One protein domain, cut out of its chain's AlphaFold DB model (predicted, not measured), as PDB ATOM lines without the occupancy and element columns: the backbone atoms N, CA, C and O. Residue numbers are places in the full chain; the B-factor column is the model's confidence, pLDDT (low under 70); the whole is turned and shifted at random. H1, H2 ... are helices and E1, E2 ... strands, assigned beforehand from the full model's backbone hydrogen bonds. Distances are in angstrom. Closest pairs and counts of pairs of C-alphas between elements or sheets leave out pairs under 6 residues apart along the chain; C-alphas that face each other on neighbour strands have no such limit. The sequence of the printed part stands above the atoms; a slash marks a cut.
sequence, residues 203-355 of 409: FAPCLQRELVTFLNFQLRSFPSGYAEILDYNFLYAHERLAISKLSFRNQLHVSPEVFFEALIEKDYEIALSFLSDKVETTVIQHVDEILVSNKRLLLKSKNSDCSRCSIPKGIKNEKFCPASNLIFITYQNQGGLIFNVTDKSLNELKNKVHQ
ATOM      1  N   PHE A 203      43.247  31.874  43.435       86.81
ATOM      2  CA  PHE A 203      42.423  32.220  42.287       86.81
ATOM      3  C   PHE A 203      41.419  33.298  42.691       86.81
ATOM      4  O   PHE A 203      40.741  33.208  43.714       86.81
ATOM      5  N   ALA A 204      41.299  34.333  41.867       85.44
ATOM      6  CA  ALA A 204      40.276  35.347  42.032       85.44
ATOM      7  C   ALA A 204      38.895  34.767  41.668       85.44
ATOM      8  O   ALA A 204      38.785  34.018  40.693       85.44
ATOM      9  N   PRO A 205      37.806  35.193  42.333       83.31
ATOM     10  CA  PRO A 205      36.452  34.728  42.016       83.31
ATOM     11  C   PRO A 205      36.042  34.913  40.545       83.31
ATOM     12  O   PRO A 205      35.309  34.102  39.987       83.31
ATOM     13  N   CYS A 206      36.547  35.955  39.875       84.50
ATOM     14  CA  CYS A 206      36.283  36.188  38.451       84.50
ATOM     15  C   CYS A 206      36.813  35.073  37.532       84.50
ATOM     16  O   CYS A 206      36.240  34.838  36.472       84.50
ATOM     17  N   LEU A 207      37.865  34.361  37.948       87.75
ATOM     18  CA  LEU A 207      38.444  33.252  37.195       87.75
ATOM     19  C   LEU A 207      37.637  31.956  37.366       87.75
ATOM     20  O   LEU A 207      37.690  31.084  36.504       87.75
ATOM     21  N   GLN A 208      36.837  31.837  38.433       87.12
ATOM     22  CA  GLN A 208      36.069  30.626  38.736       87.12
ATOM     23  C   GLN A 208      35.122  30.244  37.597       87.12
ATOM     24  O   GLN A 208      35.026  29.075  37.232       87.12
ATOM     25  N   ARG A 209      34.446  31.231  36.994       83.56
ATOM     26  CA  ARG A 209      33.545  30.981  35.861       83.56
ATOM     27  C   ARG A 209      34.298  30.458  34.639       83.56
ATOM     28  O   ARG A 209      33.803  29.546  33.976       83.56
ATOM     29  N   GLU A 210      35.463  31.023  34.334       88.75
ATOM     30  CA  GLU A 210      36.279  30.571  33.202       88.75
ATOM     31  C   GLU A 210      36.820  29.164  33.439       88.75
ATOM     32  O   GLU A 210      36.715  28.328  32.547       88.75
ATOM     33  N   LEU A 211      37.284  28.877  34.659       90.44
ATOM     34  CA  LEU A 211      37.744  27.548  35.047       90.44
ATOM     35  C   LEU A 211      36.623  26.509  34.921       90.44
ATOM     36  O   LEU A 211      36.809  25.481  34.281       90.44
ATOM     37  N   VAL A 212      35.438  26.785  35.471       89.31
ATOM     38  CA  VAL A 212      34.281  25.881  35.357       89.31
ATOM     39  C   VAL A 212      33.887  25.670  33.894       89.31
ATOM     40  O   VAL A 212      33.627  24.544  33.480       89.31
ATOM     41  N   THR A 213      33.866  26.734  33.090       89.25
ATOM     42  CA  THR A 213      33.539  26.631  31.660       89.25
ATOM     43  C   THR A 213      34.550  25.746  30.938       89.25
ATOM     44  O   THR A 213      34.158  24.843  30.206       89.25
ATOM     45  N   PHE A 214      35.840  25.964  31.189       91.56
ATOM     46  CA  PHE A 214      36.930  25.174  30.632       91.56
ATOM     47  C   PHE A 214      36.836  23.696  31.032       91.56
ATOM     48  O   PHE A 214      36.790  22.827  30.164       91.56
ATOM     49  N   LEU A 215      36.707  23.402  32.327       89.62
ATOM     50  CA  LEU A 215      36.608  22.037  32.848       89.62
ATOM     51  C   LEU A 215      35.365  21.297  32.332       89.62
ATOM     52  O   LEU A 215      35.412  20.090  32.109       89.62
ATOM     53  N   ASN A 216      34.270  22.015  32.062       86.06
ATOM     54  CA  ASN A 216      33.069  21.442  31.456       86.06
ATOM     55  C   ASN A 216      33.311  20.914  30.030       86.06
ATOM     56  O   ASN A 216      32.673  19.942  29.623       86.06
ATOM     57  N   PHE A 217      34.256  21.498  29.285       85.81
ATOM     58  CA  PHE A 217      34.682  20.977  27.982       85.81
ATOM     59  C   PHE A 217      35.661  19.800  28.097       85.81
ATOM     60  O   PHE A 217      35.760  19.006  27.164       85.81
ATOM     61  N   GLN A 218      36.303  19.625  29.255       83.62
ATOM     62  CA  GLN A 218      37.269  18.554  29.529       83.62
ATOM     63  C   GLN A 218      36.645  17.307  30.173       83.62
ATOM     64  O   GLN A 218      37.350  16.492  30.759       83.62
ATOM     65  N   LEU A 219      35.324  17.106  30.060       76.44
ATOM     66  CA  LEU A 219      34.617  15.973  30.684       76.44
ATOM     67  C   LEU A 219      35.284  14.610  30.407       76.44
ATOM     68  O   LEU A 219      35.298  13.745  31.275       76.44
ATOM     69  N   ARG A 220      35.835  14.424  29.201       74.75
ATOM     70  CA  ARG A 220      36.479  13.167  28.777       74.75
ATOM     71  C   ARG A 220      37.805  12.884  29.487       74.75
ATOM     72  O   ARG A 220      38.232  11.737  29.505       74.75
ATOM     73  N   SER A 221      38.437  13.900  30.067       75.00
ATOM     74  CA  SER A 221      39.721  13.771  30.758       75.00
ATOM     75  C   SER A 221      39.561  13.134  32.147       75.00
ATOM     76  O   SER A 221      40.512  12.588  32.711       75.00
ATOM     77  N   PHE A 222      38.347  13.111  32.705       74.44
ATOM     78  CA  PHE A 222      38.083  12.543  34.028       74.44
ATOM     79  C   PHE A 222      37.762  11.042  33.949       74.44
ATOM     80  O   PHE A 222      37.039  10.614  33.051       74.44
ATOM     81  N   PRO A 223      38.322  10.211  34.854       64.50
ATOM     82  CA  PRO A 223      38.074   8.775  34.849       64.50
ATOM     83  C   PRO A 223      36.648   8.467  35.325       64.50
ATOM     84  O   PRO A 223      36.002   9.294  35.981       64.50
ATOM     85  N   SER A 224      36.187   7.251  35.037       64.12
ATOM     86  CA  SER A 224      34.964   6.692  35.615       64.12
ATOM     87  C   SER A 224      34.977   6.798  37.149       64.12
ATOM     88  O   SER A 224      36.027   6.706  37.789       64.12
ATOM     89  N   GLY A 225      33.809   7.061  37.742       64.88
ATOM     90  CA  GLY A 225      33.642   7.266  39.187       64.88
ATOM     91  C   GLY A 225      33.678   8.712  39.711       64.88
ATOM     92  O   GLY A 225      33.298   8.920  40.860       64.88
ATOM     93  N   TYR A 226      34.051   9.727  38.917       66.06
ATOM     94  CA  TYR A 226      34.010  11.129  39.390       66.06
ATOM     95  C   TYR A 226      32.584  11.690  39.479       66.06
ATOM     96  O   TYR A 226      32.211  12.306  40.471       66.06
ATOM     97  N   ALA A 227      31.773  11.465  38.445       67.88
ATOM     98  CA  ALA A 227      30.412  11.999  38.352       67.88
ATOM     99  C   ALA A 227      29.356  10.943  38.005       67.88
ATOM    100  O   ALA A 227      28.177  11.273  37.854       67.88
ATOM    101  N   GLU A 228      29.778   9.689  37.857       73.50
ATOM    102  CA  GLU A 228      28.900   8.584  37.498       73.50
ATOM    103  C   GLU A 228      27.936   8.253  38.635       73.50
ATOM    104  O   GLU A 228      28.293   8.266  39.814       73.50
ATOM    105  N   ILE A 229      26.694   7.952  38.264       75.56
ATOM    106  CA  ILE A 229      25.692   7.431  39.185       75.56
ATOM    107  C   ILE A 229      25.693   5.902  39.117       75.56
ATOM    108  O   ILE A 229      25.689   5.322  38.033       75.56
ATOM    109  N   LEU A 230      25.681   5.250  40.278       78.06
ATOM    110  CA  LEU A 230      25.482   3.805  40.372       78.06
ATOM    111  C   LEU A 230      23.984   3.507  40.300       78.06
ATOM    112  O   LEU A 230      23.278   3.578  41.300       78.06
ATOM    113  N   ASP A 231      23.482   3.217  39.107       80.56
ATOM    114  CA  ASP A 231      22.055   3.010  38.849       80.56
ATOM    115  C   ASP A 231      21.620   1.538  38.900       80.56
ATOM    116  O   ASP A 231      20.432   1.263  38.801       80.56
ATOM    117  N   TYR A 232      22.556   0.591  39.033       81.69
ATOM    118  CA  TYR A 232      22.279  -0.853  39.012       81.69
ATOM    119  C   TYR A 232      21.516  -1.304  37.752       81.69
ATOM    120  O   TYR A 232      20.668  -2.191  37.818       81.69
ATOM    121  N   ASN A 233      21.831  -0.702  36.597       81.06
ATOM    122  CA  ASN A 233      21.148  -0.914  35.312       81.06
ATOM    123  C   ASN A 233      19.667  -0.498  35.294       81.06
ATOM    124  O   ASN A 233      18.919  -0.937  34.422       81.06
ATOM    125  N   PHE A 234      19.238   0.354  36.225       82.88
ATOM    126  CA  PHE A 234      17.893   0.926  36.220       82.88
ATOM    127  C   PHE A 234      17.678   1.922  35.069       82.88
ATOM    128  O   PHE A 234      16.539   2.173  34.687       82.88
ATOM    129  N   LEU A 235      18.753   2.492  34.515       86.75
ATOM    130  CA  LEU A 235      18.689   3.520  33.483       86.75
ATOM    131  C   LEU A 235      19.250   3.053  32.138       86.75
ATOM    132  O   LEU A 235      20.271   2.353  32.037       86.75
ATOM    133  N   TYR A 236      18.640   3.553  31.064       87.69
ATOM    134  CA  TYR A 236      19.179   3.393  29.720       87.69
ATOM    135  C   TYR A 236      20.531   4.107  29.580       87.69
ATOM    136  O   TYR A 236      20.855   5.054  30.297       87.69
ATOM    137  N   ALA A 237      21.349   3.682  28.611       83.75
ATOM    138  CA  ALA A 237      22.697   4.232  28.421       83.75
ATOM    139  C   ALA A 237      22.710   5.761  28.205       83.75
ATOM    140  O   ALA A 237      23.580   6.460  28.726       83.75
ATOM    141  N   HIS A 238      21.728   6.296  27.473       82.00
ATOM    142  CA  HIS A 238      21.612   7.735  27.230       82.00
ATOM    143  C   HIS A 238      21.182   8.512  28.488       82.00
ATOM    144  O   HIS A 238      21.679   9.614  28.720       82.00
ATOM    145  N   GLU A 239      20.328   7.927  29.334       84.31
ATOM    146  CA  GLU A 239      19.916   8.497  30.622       84.31
ATOM    147  C   GLU A 239      21.074   8.519  31.620       84.31
ATOM    148  O   GLU A 239      21.324   9.549  32.246       84.31
ATOM    149  N   ARG A 240      21.848   7.425  31.708       83.31
ATOM    150  CA  ARG A 240      23.080   7.375  32.511       83.31
ATOM    151  C   ARG A 240      24.045   8.476  32.108       83.31
ATOM    152  O   ARG A 240      24.507   9.231  32.957       83.31
ATOM    153  N   LEU A 241      24.310   8.618  30.809       82.19
ATOM    154  CA  LEU A 241      25.189   9.668  30.302       82.19
ATOM    155  C   LEU A 241      24.662  11.073  30.636       82.19
ATOM    156  O   LEU A 241      25.448  11.951  31.002       82.19
ATOM    157  N   ALA A 242      23.353  11.299  30.518       82.56
ATOM    158  CA  ALA A 242      22.732  12.584  30.824       82.56
ATOM    159  C   ALA A 242      22.821  12.930  32.320       82.56
ATOM    160  O   ALA A 242      23.228  14.043  32.663       82.56
ATOM    161  N   ILE A 243      22.526  11.977  33.211       82.44
ATOM    162  CA  ILE A 243      22.645  12.179  34.661       82.44
ATOM    163  C   ILE A 243      24.101  12.370  35.073       82.44
ATOM    164  O   ILE A 243      24.376  13.274  35.857       82.44
ATOM    165  N   SER A 244      25.042  11.591  34.533       81.44
ATOM    166  CA  SER A 244      26.468  11.768  34.828       81.44
ATOM    167  C   SER A 244      26.951  13.159  34.418       81.44
ATOM    168  O   SER A 244      27.639  13.823  35.188       81.44
ATOM    169  N   LYS A 245      26.523  13.669  33.253       81.38
ATOM    170  CA  LYS A 245      26.815  15.049  32.822       81.38
ATOM    171  C   LYS A 245      26.205  16.100  33.752       81.38
ATOM    172  O   LYS A 245      26.869  17.084  34.068       81.38
ATOM    173  N   LEU A 246      24.960  15.910  34.189       83.00
ATOM    174  CA  LEU A 246      24.305  16.814  35.139       83.00
ATOM    175  C   LEU A 246      25.010  16.795  36.503       83.00
ATOM    176  O   LEU A 246      25.289  17.845  37.076       83.00
ATOM    177  N   SER A 247      25.335  15.604  37.008       81.00
ATOM    178  CA  SER A 247      26.055  15.403  38.266       81.00
ATOM    179  C   SER A 247      27.437  16.047  38.213       81.00
ATOM    180  O   SER A 247      27.787  16.802  39.118       81.00
ATOM    181  N   PHE A 248      28.164  15.843  37.111       83.75
ATOM    182  CA  PHE A 248      29.459  16.463  36.858       83.75
ATOM    183  C   PHE A 248      29.363  17.985  36.915       83.75
ATOM    184  O   PHE A 248      30.079  18.610  37.685       83.75
ATOM    185  N   ARG A 249      28.429  18.587  36.166       82.69
ATOM    186  CA  ARG A 249      28.218  20.044  36.166       82.69
ATOM    187  C   ARG A 249      27.914  20.572  37.564       82.69
ATOM    188  O   ARG A 249      28.519  21.548  37.996       82.69
ATOM    189  N   ASN A 250      27.020  19.904  38.288       81.56
ATOM    190  CA  ASN A 250      26.651  20.306  39.641       81.56
ATOM    191  C   ASN A 250      27.847  20.241  40.601       81.56
ATOM    192  O   ASN A 250      28.081  21.191  41.343       81.56
ATOM    193  N   GLN A 251      28.630  19.160  40.571       80.06
ATOM    194  CA  GLN A 251      29.826  19.026  41.408       80.06
ATOM    195  C   GLN A 251      30.925  20.016  41.016       80.06
ATOM    196  O   GLN A 251      31.570  20.594  41.887       80.06
ATOM    197  N   LEU A 252      31.101  20.267  39.721       84.44
ATOM    198  CA  LEU A 252      32.081  21.210  39.198       84.44
ATOM    199  C   LEU A 252      31.829  22.637  39.699       84.44
ATOM    200  O   LEU A 252      32.773  23.359  40.002       84.44
ATOM    201  N   HIS A 253      30.563  23.036  39.841       81.38
ATOM    202  CA  HIS A 253      30.204  24.321  40.445       81.38
ATOM    203  C   HIS A 253      30.461  24.379  41.958       81.38
ATOM    204  O   HIS A 253      30.729  25.458  42.483       81.38
ATOM    205  N   VAL A 254      30.379  23.245  42.661       79.88
ATOM    206  CA  VAL A 254      30.568  23.167  44.119       79.88
ATOM    207  C   VAL A 254      32.048  23.124  44.499       79.88
ATOM    208  O   VAL A 254      32.452  23.769  45.465       79.88
ATOM    209  N   SER A 255      32.858  22.369  43.760       80.44
ATOM    210  CA  SER A 255      34.263  22.116  44.093       80.44
ATOM    211  C   SER A 255      35.156  22.080  42.846       80.44
ATOM    212  O   SER A 255      35.755  21.040  42.564       80.44
ATOM    213  N   PRO A 256      35.274  23.193  42.097       85.50
ATOM    214  CA  PRO A 256      36.086  23.248  40.878       85.50
ATOM    215  C   PRO A 256      37.567  22.919  41.127       85.50
ATOM    216  O   PRO A 256      38.198  22.317  40.263       85.50
ATOM    217  N   GLU A 257      38.086  23.230  42.320       85.38
ATOM    218  CA  GLU A 257      39.459  22.931  42.764       85.38
ATOM    219  C   GLU A 257      39.830  21.465  42.537       85.38
ATOM    220  O   GLU A 257      40.877  21.167  41.978       85.38
ATOM    221  N   VAL A 258      38.941  20.553  42.943       83.69
ATOM    222  CA  VAL A 258      39.187  19.104  42.914       83.69
ATOM    223  C   VAL A 258      39.318  18.615  41.474       83.69
ATOM    224  O   VAL A 258      40.166  17.784  41.165       83.69
ATOM    225  N   PHE A 259      38.496  19.155  40.573       86.56
ATOM    226  CA  PHE A 259      38.555  18.824  39.152       86.56
ATOM    227  C   PHE A 259      39.785  19.434  38.481       86.56
ATOM    228  O   PHE A 259      40.356  18.819  37.588       86.56
ATOM    229  N   PHE A 260      40.213  20.621  38.905       88.81
ATOM    230  CA  PHE A 260      41.434  21.219  38.382       88.81
ATOM    231  C   PHE A 260      42.687  20.472  38.857       88.81
ATOM    232  O   PHE A 260      43.554  20.183  38.039       88.81
ATOM    233  N   GLU A 261      42.750  20.075  40.132       86.62
ATOM    234  CA  GLU A 261      43.808  19.207  40.670       86.62
ATOM    235  C   GLU A 261      43.869  17.872  39.912       86.62
ATOM    236  O   GLU A 261      44.928  17.482  39.429       86.62
ATOM    237  N   ALA A 262      42.721  17.217  39.708       84.81
ATOM    238  CA  ALA A 262      42.652  15.971  38.946       84.81
ATOM    239  C   ALA A 262      43.062  16.142  37.472       84.81
ATOM    240  O   ALA A 262      43.623  15.220  36.879       84.81
ATOM    241  N   LEU A 263      42.785  17.303  36.866       87.56
ATOM    242  CA  LEU A 263      43.244  17.609  35.513       87.56
ATOM    243  C   LEU A 263      44.764  17.793  35.475       87.56
ATOM    244  O   LEU A 263      45.394  17.237  34.590       87.56
ATOM    245  N   ILE A 264      45.351  18.507  36.441       88.31
ATOM    246  CA  ILE A 264      46.810  18.681  36.554       88.31
ATOM    247  C   ILE A 264      47.518  17.325  36.649       88.31
ATOM    248  O   ILE A 264      48.531  17.118  35.986       88.31
ATOM    249  N   GLU A 265      46.985  16.399  37.450       85.75
ATOM    250  CA  GLU A 265      47.568  15.061  37.623       85.75
ATOM    251  C   GLU A 265      47.494  14.200  36.356       85.75
ATOM    252  O   GLU A 265      48.330  13.321  36.151       85.75
ATOM    253  N   LYS A 266      46.485  14.428  35.511       85.44
ATOM    254  CA  LYS A 266      46.223  13.603  34.329       85.44
ATOM    255  C   LYS A 266      46.771  14.166  33.030       85.44
ATOM    256  O   LYS A 266      47.259  13.408  32.200       85.44
ATOM    257  N   ASP A 267      46.602  15.464  32.834       87.88
ATOM    258  CA  ASP A 267      46.936  16.180  31.612       87.88
ATOM    259  C   ASP A 267      47.396  17.600  31.962       87.88
ATOM    260  O   ASP A 267      46.666  18.597  31.881       87.88
ATOM    261  N   TYR A 268      48.643  17.654  32.418       88.81
ATOM    262  CA  TYR A 268      49.302  18.876  32.849       88.81
ATOM    263  C   TYR A 268      49.397  19.926  31.732       88.81
ATOM    264  O   TYR A 268      49.225  21.113  32.000       88.81
ATOM    265  N   GLU A 269      49.601  19.502  30.482       91.31
ATOM    266  CA  GLU A 269      49.727  20.400  29.329       91.31
ATOM    267  C   GLU A 269      48.419  21.150  29.056       91.31
ATOM    268  O   GLU A 269      48.410  22.372  28.880       91.31
ATOM    269  N   ILE A 270      47.281  20.447  29.108       91.69
ATOM    270  CA  ILE A 270      45.967  21.084  28.983       91.69
ATOM    271  C   ILE A 270      45.742  22.080  30.129       91.69
ATOM    272  O   ILE A 270      45.279  23.200  29.886       91.69
ATOM    273  N   ALA A 271      46.094  21.722  31.366       90.94
ATOM    274  CA  ALA A 271      45.987  22.638  32.500       90.94
ATOM    275  C   ALA A 271      46.878  23.884  32.327       90.94
ATOM    276  O   ALA A 271      46.418  25.002  32.576       90.94
ATOM    277  N   LEU A 272      48.118  23.719  31.855       90.88
ATOM    278  CA  LEU A 272      49.027  24.830  31.580       90.88
ATOM    279  C   LEU A 272      48.512  25.746  30.476       90.88
ATOM    280  O   LEU A 272      48.571  26.960  30.650       90.88
ATOM    281  N   SER A 273      47.965  25.193  29.392       92.81
ATOM    282  CA  SER A 273      47.397  25.993  28.298       92.81
ATOM    283  C   SER A 273      46.262  26.904  28.782       92.81
ATOM    284  O   SER A 273      46.173  28.076  28.419       92.81
ATOM    285  N   PHE A 274      45.422  26.413  29.698       93.56
ATOM    286  CA  PHE A 274      44.394  27.238  30.320       93.56
ATOM    287  C   PHE A 274      45.005  28.386  31.128       93.56
ATOM    288  O   PHE A 274      44.558  29.530  31.005       93.56
ATOM    289  N   LEU A 275      46.033  28.095  31.930       92.25
ATOM    290  CA  LEU A 275      46.730  29.115  32.709       92.25
ATOM    291  C   LEU A 275      47.399  30.151  31.792       92.25
ATOM    292  O   LEU A 275      47.220  31.348  32.003       92.25
ATOM    293  N   SER A 276      48.101  29.725  30.739       91.06
ATOM    294  CA  SER A 276      48.758  30.646  29.806       91.06
ATOM    295  C   SER A 276      47.765  31.534  29.076       91.06
ATOM    296  O   SER A 276      48.040  32.717  28.876       91.06
ATOM    297  N   ASP A 277      46.604  31.002  28.701       93.00
ATOM    298  CA  ASP A 277      45.682  31.685  27.799       93.00
ATOM    299  C   ASP A 277      44.699  32.579  28.540       93.00
ATOM    300  O   ASP A 277      44.413  33.688  28.083       93.00
ATOM    301  N   LYS A 278      44.186  32.115  29.683       91.94
ATOM    302  CA  LYS A 278      43.067  32.748  30.395       91.94
ATOM    303  C   LYS A 278      43.479  33.511  31.645       91.94
ATOM    304  O   LYS A 278      42.727  34.384  32.082       91.94
ATOM    305  N   VAL A 279      44.656  33.226  32.203       91.25
ATOM    306  CA  VAL A 279      45.050  33.740  33.517       91.25
ATOM    307  C   VAL A 279      46.051  34.885  33.412       91.25
ATOM    308  O   VAL A 279      46.987  34.872  32.619       91.25
ATOM    309  N   GLU A 280      45.832  35.898  34.241       89.00
ATOM    310  CA  GLU A 280      46.744  36.998  34.513       89.00
ATOM    311  C   GLU A 280      47.140  36.961  35.989       89.00
ATOM    312  O   GLU A 280      46.287  36.814  36.871       89.00
ATOM    313  N   THR A 281      48.427  37.130  36.270       86.12
ATOM    314  CA  THR A 281      48.928  37.224  37.641       86.12
ATOM    315  C   THR A 281      48.920  38.675  38.092       86.12
ATOM    316  O   THR A 281      49.507  39.538  37.446       86.12
ATOM    317  N   THR A 282      48.305  38.946  39.238       84.38
ATOM    318  CA  THR A 282      48.341  40.257  39.879       84.38
ATOM    319  C   THR A 282      48.847  40.144  41.309       84.38
ATOM    320  O   THR A 282      48.698  39.110  41.963       84.38
ATOM    321  N   VAL A 283      49.461  41.213  41.804       82.94
ATOM    322  CA  VAL A 283      49.980  41.270  43.170       82.94
ATOM    323  C   VAL A 283      48.990  42.033  44.035       82.94
ATOM    324  O   VAL A 283      48.668  43.184  43.752       82.94
ATOM    325  N   ILE A 284      48.535  41.403  45.113       81.50
ATOM    326  CA  ILE A 284      47.626  42.004  46.090       81.50
ATOM    327  C   ILE A 284      48.317  42.175  47.439       81.50
ATOM    328  O   ILE A 284      49.230  41.428  47.796       81.50
ATOM    329  N   GLN A 285      47.854  43.149  48.210       81.94
ATOM    330  CA  GLN A 285      48.332  43.419  49.558       81.94
ATOM    331  C   GLN A 285      47.159  43.903  50.405       81.94
ATOM    332  O   GLN A 285      46.362  44.724  49.948       81.94
ATOM    333  N   HIS A 286      47.044  43.389  51.627       78.69
ATOM    334  CA  HIS A 286      46.101  43.910  52.605       78.69
ATOM    335  C   HIS A 286      46.739  45.084  53.343       78.69
ATOM    336  O   HIS A 286      47.858  44.972  53.848       78.69
ATOM    337  N   VAL A 287      46.019  46.201  53.393       79.00
ATOM    338  CA  VAL A 287      46.430  47.420  54.090       79.00
ATOM    339  C   VAL A 287      45.235  47.916  54.892       79.00
ATOM    340  O   VAL A 287      44.194  48.235  54.320       79.00
ATOM    341  N   ASP A 288      45.388  47.979  56.209       74.12
ATOM    342  CA  ASP A 288      44.469  48.671  57.107       74.12
ATOM    343  C   ASP A 288      45.246  49.547  58.108       74.12
ATOM    344  O   ASP A 288      46.475  49.625  58.070       74.12
ATOM    345  N   GLU A 289      44.531  50.240  58.996       73.31
ATOM    346  CA  GLU A 289      45.123  51.128  60.011       73.31
ATOM    347  C   GLU A 289      46.104  50.403  60.952       73.31
ATOM    348  O   GLU A 289      47.024  51.000  61.514       73.31
ATOM    349  N   ILE A 290      45.911  49.097  61.145       71.12
ATOM    350  CA  ILE A 290      46.612  48.287  62.137       71.12
ATOM    351  C   ILE A 290      47.755  47.507  61.487       71.12
ATOM    352  O   ILE A 290      48.784  47.323  62.136       71.12
ATOM    353  N   LEU A 291      47.632  47.078  60.233       79.94
ATOM    354  CA  LEU A 291      48.498  46.085  59.614       79.94
ATOM    355  C   LEU A 291      48.669  46.311  58.105       79.94
ATOM    356  O   LEU A 291      47.719  46.551  57.363       79.94
ATOM    357  N   VAL A 292      49.904  46.109  57.649       80.19
ATOM    358  CA  VAL A 292      50.254  45.949  56.236       80.19
ATOM    359  C   VAL A 292      50.743  44.518  56.048       80.19
ATOM    360  O   VAL A 292      51.729  44.121  56.671       80.19
ATOM    361  N   SER A 293      50.048  43.727  55.229       79.38
ATOM    362  CA  SER A 293      50.438  42.339  54.970       79.38
ATOM    363  C   SER A 293      51.605  42.243  53.995       79.38
ATOM    364  O   SER A 293      51.907  43.186  53.263       79.38
ATOM    365  N   ASN A 294      52.209  41.058  53.900       79.00
ATOM    366  CA  ASN A 294      53.053  40.737  52.754       79.00
ATOM    367  C   ASN A 294      52.228  40.759  51.460       79.00
ATOM    368  O   ASN A 294      51.010  40.532  51.465       79.00
ATOM    369  N   LYS A 295      52.913  41.051  50.354       80.94
ATOM    370  CA  LYS A 295      52.356  40.940  49.006       80.94
ATOM    371  C   LYS A 295      52.080  39.470  48.694       80.94
ATOM    372  O   LYS A 295      52.873  38.608  49.057       80.94
ATOM    373  N   ARG A 296      50.967  39.190  48.021       80.75
ATOM    374  CA  ARG A 296      50.577  37.840  47.596       80.75
ATOM    375  C   ARG A 296      50.207  37.830  46.125       80.75
ATOM    376  O   ARG A 296      49.710  38.829  45.604       80.75
ATOM    377  N   LEU A 297      50.436  36.696  45.474       82.44
ATOM    378  CA  LEU A 297      50.044  36.483  44.089       82.44
ATOM    379  C   LEU A 297      48.582  36.039  44.020       82.44
ATOM    380  O   LEU A 297      48.141  35.151  44.754       82.44
ATOM    381  N   LEU A 298      47.838  36.671  43.123       84.56
ATOM    382  CA  LEU A 298      46.456  36.350  42.825       84.56
ATOM    383  C   LEU A 298      46.312  36.155  41.316       84.56
ATOM    384  O   LEU A 298      46.678  37.018  40.522       84.56
ATOM    385  N   LEU A 299      45.755  35.017  40.937       88.31
ATOM    386  CA  LEU A 299      45.492  34.613  39.567       88.31
ATOM    387  C   LEU A 299      44.078  35.052  39.193       88.31
ATOM    388  O   LEU A 299      43.099  34.567  39.763       88.31
ATOM    389  N   LYS A 300      43.951  35.995  38.262       87.56
ATOM    390  CA  LYS A 300      42.662  36.502  37.776       87.56
ATOM    391  C   LYS A 300      42.465  36.179  36.300       87.56
ATOM    392  O   LYS A 300      43.399  35.782  35.617       87.56
ATOM    393  N   SER A 301      41.248  36.364  35.799       89.50
ATOM    394  CA  SER A 301      41.008  36.299  34.355       89.50
ATOM    395  C   SER A 301      41.670  37.489  33.644       89.50
ATOM    396  O   SER A 301      41.647  38.620  34.142       89.50
ATOM    397  N   LYS A 302      42.231  37.249  32.455       89.12
ATOM    398  CA  LYS A 302      42.698  38.316  31.550       89.12
ATOM    399  C   LYS A 302      41.556  39.199  31.047       89.12
ATOM    400  O   LYS A 302      41.749  40.380  30.790       89.12
ATOM    401  N   ASN A 303      40.362  38.628  30.919       86.44
ATOM    402  CA  ASN A 303      39.187  39.322  30.392       86.44
ATOM    403  C   ASN A 303      38.451  40.122  31.472       86.44
ATOM    404  O   ASN A 303      37.560  40.910  31.155       86.44
ATOM    405  N   SER A 304      38.772  39.903  32.750       82.75
ATOM    406  CA  SER A 304      38.150  40.635  33.844       82.75
ATOM    407  C   SER A 304      38.901  41.929  34.144       82.75
ATOM    408  O   SER A 304      40.047  41.945  34.601       82.75
ATOM    409  N   ASP A 305      38.203  43.041  33.942       80.44
ATOM    410  CA  ASP A 305      38.631  44.346  34.427       80.44
ATOM    411  C   ASP A 305      38.187  44.515  35.887       80.44
ATOM    412  O   ASP A 305      36.995  44.619  36.196       80.44
ATOM    413  N   CYS A 306      39.155  44.531  36.804       75.88
ATOM    414  CA  CYS A 306      38.892  44.682  38.233       75.88
ATOM    415  C   CYS A 306      38.259  46.033  38.590       75.88
ATOM    416  O   CYS A 306      37.548  46.098  39.591       75.88
ATOM    417  N   SER A 307      38.465  47.073  37.775       70.56
ATOM    418  CA  SER A 307      37.848  48.391  37.976       70.56
ATOM    419  C   SER A 307      36.347  48.403  37.663       70.56
ATOM    420  O   SER A 307      35.605  49.225  38.191       70.56
ATOM    421  N   ARG A 308      35.880  47.451  36.845       72.75
ATOM    422  CA  ARG A 308      34.474  47.291  36.430       72.75
ATOM    423  C   ARG A 308      33.821  46.047  37.031       72.75
ATOM    424  O   ARG A 308      32.756  45.617  36.590       72.75
ATOM    425  N   CYS A 309      34.478  45.419  38.000       71.62
ATOM    426  CA  CYS A 309      34.039  44.149  38.550       71.62
ATOM    427  C   CYS A 309      32.796  44.333  39.431       71.62
ATOM    428  O   CYS A 309      32.819  45.090  40.397       71.62
ATOM    429  N   SER A 310      31.728  43.590  39.133       66.38
ATOM    430  CA  SER A 310      30.497  43.563  39.935       66.38
ATOM    431  C   SER A 310      30.592  42.674  41.181       66.38
ATOM    432  O   SER A 310      29.664  42.638  41.988       66.38
ATOM    433  N   ILE A 311      31.699  41.939  41.349       68.81
ATOM    434  CA  ILE A 311      31.923  41.103  42.530       68.81
ATOM    435  C   ILE A 311      32.173  42.032  43.725       68.81
ATOM    436  O   ILE A 311      33.075  42.869  43.646       68.81
ATOM    437  N   PRO A 312      31.401  41.898  44.822       60.16
ATOM    438  CA  PRO A 312      31.480  42.801  45.959       60.16
ATOM    439  C   PRO A 312      32.902  42.994  46.491       60.16
ATOM    440  O   PRO A 312      33.700  42.052  46.581       60.16
ATOM    441  N   LYS A 313      33.176  44.239  46.890       60.41
ATOM    442  CA  LYS A 313      34.419  44.659  47.540       60.41
ATOM    443  C   LYS A 313      34.420  44.303  49.009       60.41
ATOM    444  O   LYS A 313      33.414  44.479  49.690       60.41
ATOM    445  N   GLY A 314      35.574  43.899  49.519       48.91
ATOM    446  CA  GLY A 314      35.782  43.737  50.947       48.91
ATOM    447  C   GLY A 314      35.872  42.288  51.396       48.91
ATOM    448  O   GLY A 314      36.398  41.423  50.711       48.91
ATOM    449  N   ILE A 315      35.488  42.077  52.644       53.28
ATOM    450  CA  ILE A 315      36.303  41.275  53.553       53.28
ATOM    451  C   ILE A 315      35.484  40.125  54.170       53.28
ATOM    452  O   ILE A 315      36.056  39.162  54.649       53.28
ATOM    453  N   LYS A 316      34.147  40.105  54.109       46.62
ATOM    454  CA  LYS A 316      33.352  39.100  54.848       46.62
ATOM    455  C   LYS A 316      32.675  38.072  53.940       46.62
ATOM    456  O   LYS A 316      31.707  38.428  53.292       46.62
ATOM    457  N   ASN A 317      33.081  36.799  54.019       50.19
ATOM    458  CA  ASN A 317      32.577  35.608  53.292       50.19
ATOM    459  C   ASN A 317      33.270  35.265  51.952       50.19
ATOM    460  O   ASN A 317      33.963  36.073  51.346       50.19
ATOM    461  N   GLU A 318      33.027  34.037  51.472       48.28
ATOM    462  CA  GLU A 318      33.595  33.391  50.265       48.28
ATOM    463  C   GLU A 318      33.282  34.099  48.927       48.28
ATOM    464  O   GLU A 318      33.772  33.694  47.881       48.28
ATOM    465  N   LYS A 319      32.459  35.157  48.929       53.00
ATOM    466  CA  LYS A 319      31.933  35.809  47.711       53.00
ATOM    467  C   LYS A 319      32.616  37.136  47.343       53.00
ATOM    468  O   LYS A 319      32.053  37.905  46.567       53.00
ATOM    469  N   PHE A 320      33.793  37.427  47.897       70.50
ATOM    470  CA  PHE A 320      34.487  38.711  47.725       70.50
ATOM    471  C   PHE A 320      35.794  38.575  46.936       70.50
ATOM    472  O   PHE A 320      36.509  37.587  47.082       70.50
ATOM    473  N   CYS A 321      36.126  39.579  46.115       73.94
ATOM    474  CA  CYS A 321      37.323  39.569  45.266       73.94
ATOM    475  C   CYS A 321      38.417  40.523  45.794       73.94
ATOM    476  O   CYS A 321      38.232  41.742  45.717       73.94
ATOM    477  N   PRO A 322      39.587  40.018  46.240       68.44
ATOM    478  CA  PRO A 322      40.696  40.854  46.721       68.44
ATOM    479  C   PRO A 322      41.328  41.755  45.647       68.44
ATOM    480  O   PRO A 322      41.964  42.749  45.980       68.44
ATOM    481  N   ALA A 323      41.160  41.428  44.359       70.44
ATOM    482  CA  ALA A 323      41.689  42.218  43.239       70.44
ATOM    483  C   ALA A 323      40.903  43.515  42.972       70.44
ATOM    484  O   ALA A 323      41.369  44.377  42.237       70.44
ATOM    485  N   SER A 324      39.694  43.655  43.528       65.00
ATOM    486  CA  SER A 324      38.740  44.736  43.211       65.00
ATOM    487  C   SER A 324      39.105  46.125  43.781       65.00
ATOM    488  O   SER A 324      38.260  47.023  43.839       65.00
ATOM    489  N   ASN A 325      40.365  46.340  44.177       55.12
ATOM    490  CA  ASN A 325      40.875  47.546  44.849       55.12
ATOM    491  C   ASN A 325      40.931  48.826  43.975       55.12
ATOM    492  O   ASN A 325      41.647  49.765  44.307       55.12
ATOM    493  N   LEU A 326      40.148  48.927  42.895       47.19
ATOM    494  CA  LEU A 326      40.097  50.094  42.004       47.19
ATOM    495  C   LEU A 326      38.649  50.638  41.924       47.19
ATOM    496  O   LEU A 326      37.814  50.061  41.249       47.19
ATOM    497  N   ILE A 327      38.365  51.709  42.690       30.14
ATOM    498  CA  ILE A 327      37.260  52.717  42.610       30.14
ATOM    499  C   ILE A 327      35.769  52.250  42.631       30.14
ATOM    500  O   ILE A 327      35.400  51.175  42.183       30.14
ATOM    501  N   PHE A 328      34.925  53.041  43.315       30.67
ATOM    502  CA  PHE A 328      33.516  52.854  43.726       30.67
ATOM    503  C   PHE A 328      32.477  52.620  42.601       30.67
ATOM    504  O   PHE A 328      32.575  53.258  41.561       30.67
ATOM    505  N   ILE A 329      31.424  51.822  42.876       28.09
ATOM    506  CA  ILE A 329      29.970  52.159  42.853       28.09
ATOM    507  C   ILE A 329      29.111  50.888  43.096       28.09
ATOM    508  O   ILE A 329      29.578  49.757  43.005       28.09
ATOM    509  N   THR A 330      27.880  51.147  43.537       25.62
ATOM    510  CA  THR A 330      26.823  50.373  44.205       25.62
ATOM    511  C   THR A 330      26.235  49.128  43.523       25.62
ATOM    512  O   THR A 330      26.118  49.037  42.308       25.62
ATOM    513  N   TYR A 331      25.780  48.225  44.405       31.14
ATOM    514  CA  TYR A 331      24.936  47.033  44.249       31.14
ATOM    515  C   TYR A 331      24.073  46.912  42.984       31.14
ATOM    516  O   TYR A 331      23.236  47.772  42.726       31.14
ATOM    517  N   GLN A 332      24.108  45.718  42.371       28.25
ATOM    518  CA  GLN A 332      22.905  45.065  41.850       28.25
ATOM    519  C   GLN A 332      22.994  43.524  41.849       28.25
ATOM    520  O   GLN A 332      24.025  42.915  41.584       28.25
ATOM    521  N   ASN A 333      21.843  42.970  42.224       28.77
ATOM    522  CA  ASN A 333      21.320  41.613  42.359       28.77
ATOM    523  C   ASN A 333      22.036  40.376  41.787       28.77
ATOM    524  O   ASN A 333      22.551  40.316  40.676       28.77
ATOM    525  N   GLN A 334      21.895  39.324  42.598       31.94
ATOM    526  CA  GLN A 334      22.197  37.926  42.339       31.94
ATOM    527  C   GLN A 334      21.444  37.429  41.097       31.94
ATOM    528  O   GLN A 334      20.215  37.375  41.084       31.94
ATOM    529  N   GLY A 335      22.194  37.019  40.074       27.28
ATOM    530  CA  GLY A 335      21.666  36.185  39.001       27.28
ATOM    531  C   GLY A 335      21.311  34.815  39.571       27.28
ATOM    532  O   GLY A 335      22.194  34.056  39.970       27.28
ATOM    533  N   GLY A 336      20.014  34.533  39.655       30.09
ATOM    534  CA  GLY A 336      19.500  33.213  39.987       30.09
ATOM    535  C   GLY A 336      19.927  32.179  38.946       30.09
ATOM    536  O   GLY A 336      20.033  32.475  37.756       30.09
ATOM    537  N   LEU A 337      20.168  30.956  39.418       37.62
ATOM    538  CA  LEU A 337      20.325  29.772  38.580       37.62
ATOM    539  C   LEU A 337      19.097  29.643  37.674       37.62
ATOM    540  O   LEU A 337      17.988  29.407  38.153       37.62
ATOM    541  N   ILE A 338      19.295  29.797  36.366       34.69
ATOM    542  CA  ILE A 338      18.272  29.468  35.377       34.69
ATOM    543  C   ILE A 338      18.220  27.940  35.309       34.69
ATOM    544  O   ILE A 338      19.016  27.312  34.613       34.69
ATOM    545  N   PHE A 339      17.316  27.341  36.079       39.53
ATOM    546  CA  PHE A 339      16.957  25.934  35.929       39.53
ATOM    547  C   PHE A 339      16.252  25.764  34.584       39.53
ATOM    548  O   PHE A 339      15.169  26.317  34.378       39.53
ATOM    549  N   ASN A 340      16.855  25.014  33.661       55.72
ATOM    550  CA  ASN A 340      16.162  24.642  32.435       55.72
ATOM    551  C   ASN A 340      15.169  23.491  32.737       55.72
ATOM    552  O   ASN A 340      15.335  22.722  33.688       55.72
ATOM    553  N   VAL A 341      14.123  23.358  31.921       60.56
ATOM    554  CA  VAL A 341      13.073  22.335  32.099       60.56
ATOM    555  C   VAL A 341      13.626  20.902  31.984       60.56
ATOM    556  O   VAL A 341      13.144  19.998  32.665       60.56
ATOM    557  N   THR A 342      14.678  20.688  31.189       65.69
ATOM    558  CA  THR A 342      15.346  19.382  31.048       65.69
ATOM    559  C   THR A 342      16.109  18.943  32.306       65.69
ATOM    560  O   THR A 342      16.106  17.759  32.635       65.69
ATOM    561  N   ASP A 343      16.670  19.870  33.086       73.44
ATOM    562  CA  ASP A 343      17.375  19.577  34.337       73.44
ATOM    563  C   ASP A 343      16.391  19.121  35.420       73.44
ATOM    564  O   ASP A 343      16.734  18.300  36.270       73.44
ATOM    565  N   LYS A 344      15.142  19.605  35.376       77.06
ATOM    566  CA  LYS A 344      14.078  19.149  36.277       77.06
ATOM    567  C   LYS A 344      13.753  17.670  36.047       77.06
ATOM    568  O   LYS A 344      13.759  16.902  37.004       77.06
ATOM    569  N   SER A 345      13.554  17.267  34.792       79.50
ATOM    570  CA  SER A 345      13.283  15.866  34.435       79.50
ATOM    571  C   SER A 345      14.447  14.938  34.811       79.50
ATOM    572  O   SER A 345      14.239  13.873  35.393       79.50
ATOM    573  N   LEU A 346      15.690  15.370  34.581       82.75
ATOM    574  CA  LEU A 346      16.875  14.608  34.988       82.75
ATOM    575  C   LEU A 346      17.026  14.513  36.514       82.75
ATOM    576  O   LEU A 346      17.444  13.475  37.026       82.75
ATOM    577  N   ASN A 347      16.659  15.561  37.256       82.19
ATOM    578  CA  ASN A 347      16.638  15.522  38.718       82.19
ATOM    579  C   ASN A 347      15.553  14.580  39.257       82.19
ATOM    580  O   ASN A 347      15.799  13.864  40.224       82.19
ATOM    581  N   GLU A 348      14.380  14.527  38.626       85.69
ATOM    582  CA  GLU A 348      13.341  13.547  38.961       85.69
ATOM    583  C   GLU A 348      13.839  12.114  38.736       85.69
ATOM    584  O   GLU A 348      13.655  11.253  39.598       85.69
ATOM    585  N   LEU A 349      14.540  11.864  37.627       85.25
ATOM    586  CA  LEU A 349      15.137  10.562  37.333       85.25
ATOM    587  C   LEU A 349      16.231  10.191  38.349       85.25
ATOM    588  O   LEU A 349      16.248   9.076  38.866       85.25
ATOM    589  N   LYS A 350      17.089  11.150  38.719       84.75
ATOM    590  CA  LYS A 350      18.090  10.981  39.784       84.75
ATOM    591  C   LYS A 350      17.442  10.641  41.128       84.75
ATOM    592  O   LYS A 350      17.914   9.746  41.825       84.75
ATOM    593  N   ASN A 351      16.343  11.308  41.476       85.50
ATOM    594  CA  ASN A 351      15.600  11.026  42.704       85.50
ATOM    595  C   ASN A 351      14.992   9.617  42.698       85.50
ATOM    596  O   ASN A 351      15.023   8.949  43.729       85.50
ATOM    597  N   LYS A 352      14.507   9.129  41.550       86.06
ATOM    598  CA  LYS A 352      14.037   7.739  41.414       86.06
ATOM    599  C   LYS A 352      15.164   6.729  41.633       86.06
ATOM    600  O   LYS A 352      14.976   5.778  42.385       86.06
ATOM    601  N   VAL A 353      16.346   6.960  41.051       85.88
ATOM    602  CA  VAL A 353      17.523   6.106  41.306       85.88
ATOM    603  C   VAL A 353      17.875   6.101  42.791       85.88
ATOM    604  O   VAL A 353      18.091   5.039  43.366       85.88
ATOM    605  N   HIS A 354      17.877   7.265  43.440       85.75
ATOM    606  CA  HIS A 354      18.141   7.374  44.874       85.75
ATOM    607  C   HIS A 354      17.133   6.598  45.734       85.75
ATOM    608  O   HIS A 354      17.542   5.933  46.683       85.75
ATOM    609  N   GLN A 355      15.840   6.661  45.406       86.06
ATOM    610  CA  GLN A 355      14.797   5.886  46.089       86.06
ATOM    611  C   GLN A 355      15.001   4.381  45.895       86.06
ATOM    612  O   GLN A 355      14.835   3.603  46.833       86.06
TER     613      GLN A 355
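This is residues 203 to 355 of the 409 residues of an uncharacterized protein of Vibrio scophthalmi (UniProt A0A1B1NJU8). What does the model look like? It is a long, loose body with the two-strand hairpin E1 and E2 at one end, H1 in the middle, and H2 reaching on from H1 toward the other end. H3 and H4 make a V on one side of H1, while H5 crosses H2 on the other side, and residues 287 to 292 and 334 to 342 stick out. What is it made of? The printed part has 153 residues, with five named helices and two named strands in the order H1 H2 H3 H4 E1 E2 H5; the sheet E1 - E2 is antiparallel and the class is mostly helix. It is loose, with a radius of gyration of the C-alphas of 19.2 A and spans of 62 by 37 by 27 A.

How do the strands pair? E1, residues 279 to 284, and E2, residues 296 to 301, form an antiparallel hairpin at 145 degrees; N 280 and O 300 are 2.8 A apart and N 284 and O 296 are 2.9 A apart, within hydrogen-bond range. What comes next to them? H1, residues 205 to 217, has its closest C-alpha pair with E2 at Leu 207 and Ser 301, 4.9 A. H1 touches H2, residues 237 to 254, with residues 212 to 216 alone, closest at the C-alphas of Val 212 and Leu 252, 6.4 A, in a helical hairpin with a shallow tilt of 17 degrees, opposite ways. Which other helices touch? H3, residues 256 to 266, touches H1 at a steep tilt of 51 degrees, with the C-alphas of Val 212 and Pro 256 closest at 6.4 A, and it touches H4, residues 268 to 278, with those of Ile 264 and Ala 271 closest at 5.7 A. H5, residues 341 to 355, touches H2 about perpendicular at 81 degrees, with the C-alphas of Ile 243 and Leu 346 closest at 6.3 A, and is apart from H1, H3, H4 and E1. Are the helix backbones complete? Every O i to N i+4 pair is within hydrogen-bond range in H2, H3, H4 and H5, and 7 of 9 are in H1.

Where do the first and last elements lie? H1 begins at C-alpha 205 (36.452, 34.728, 42.016), and H5 ends at C-alpha 355 (14.797, 5.886, 46.089). How long are the elements? H2 spans 25.8 A, H5 21.7 A, H1 19.7 A, E2 16.4 A, H3 and H4 15.4 A each, and E1 15.3 A.

How large is it, and is it cut? The C-alphas of Asn 233 and Glu 289 are the two farthest apart, 62.4 A, and the printed part has no cut. Which links are long, and where is confidence low? The long links are H1 to H2, E1 to E2 and E2 to H5, the last with 39 residues; pLDDT is under 70 in residues 223 to 227, 310 to 319, 322 and 324 to 342.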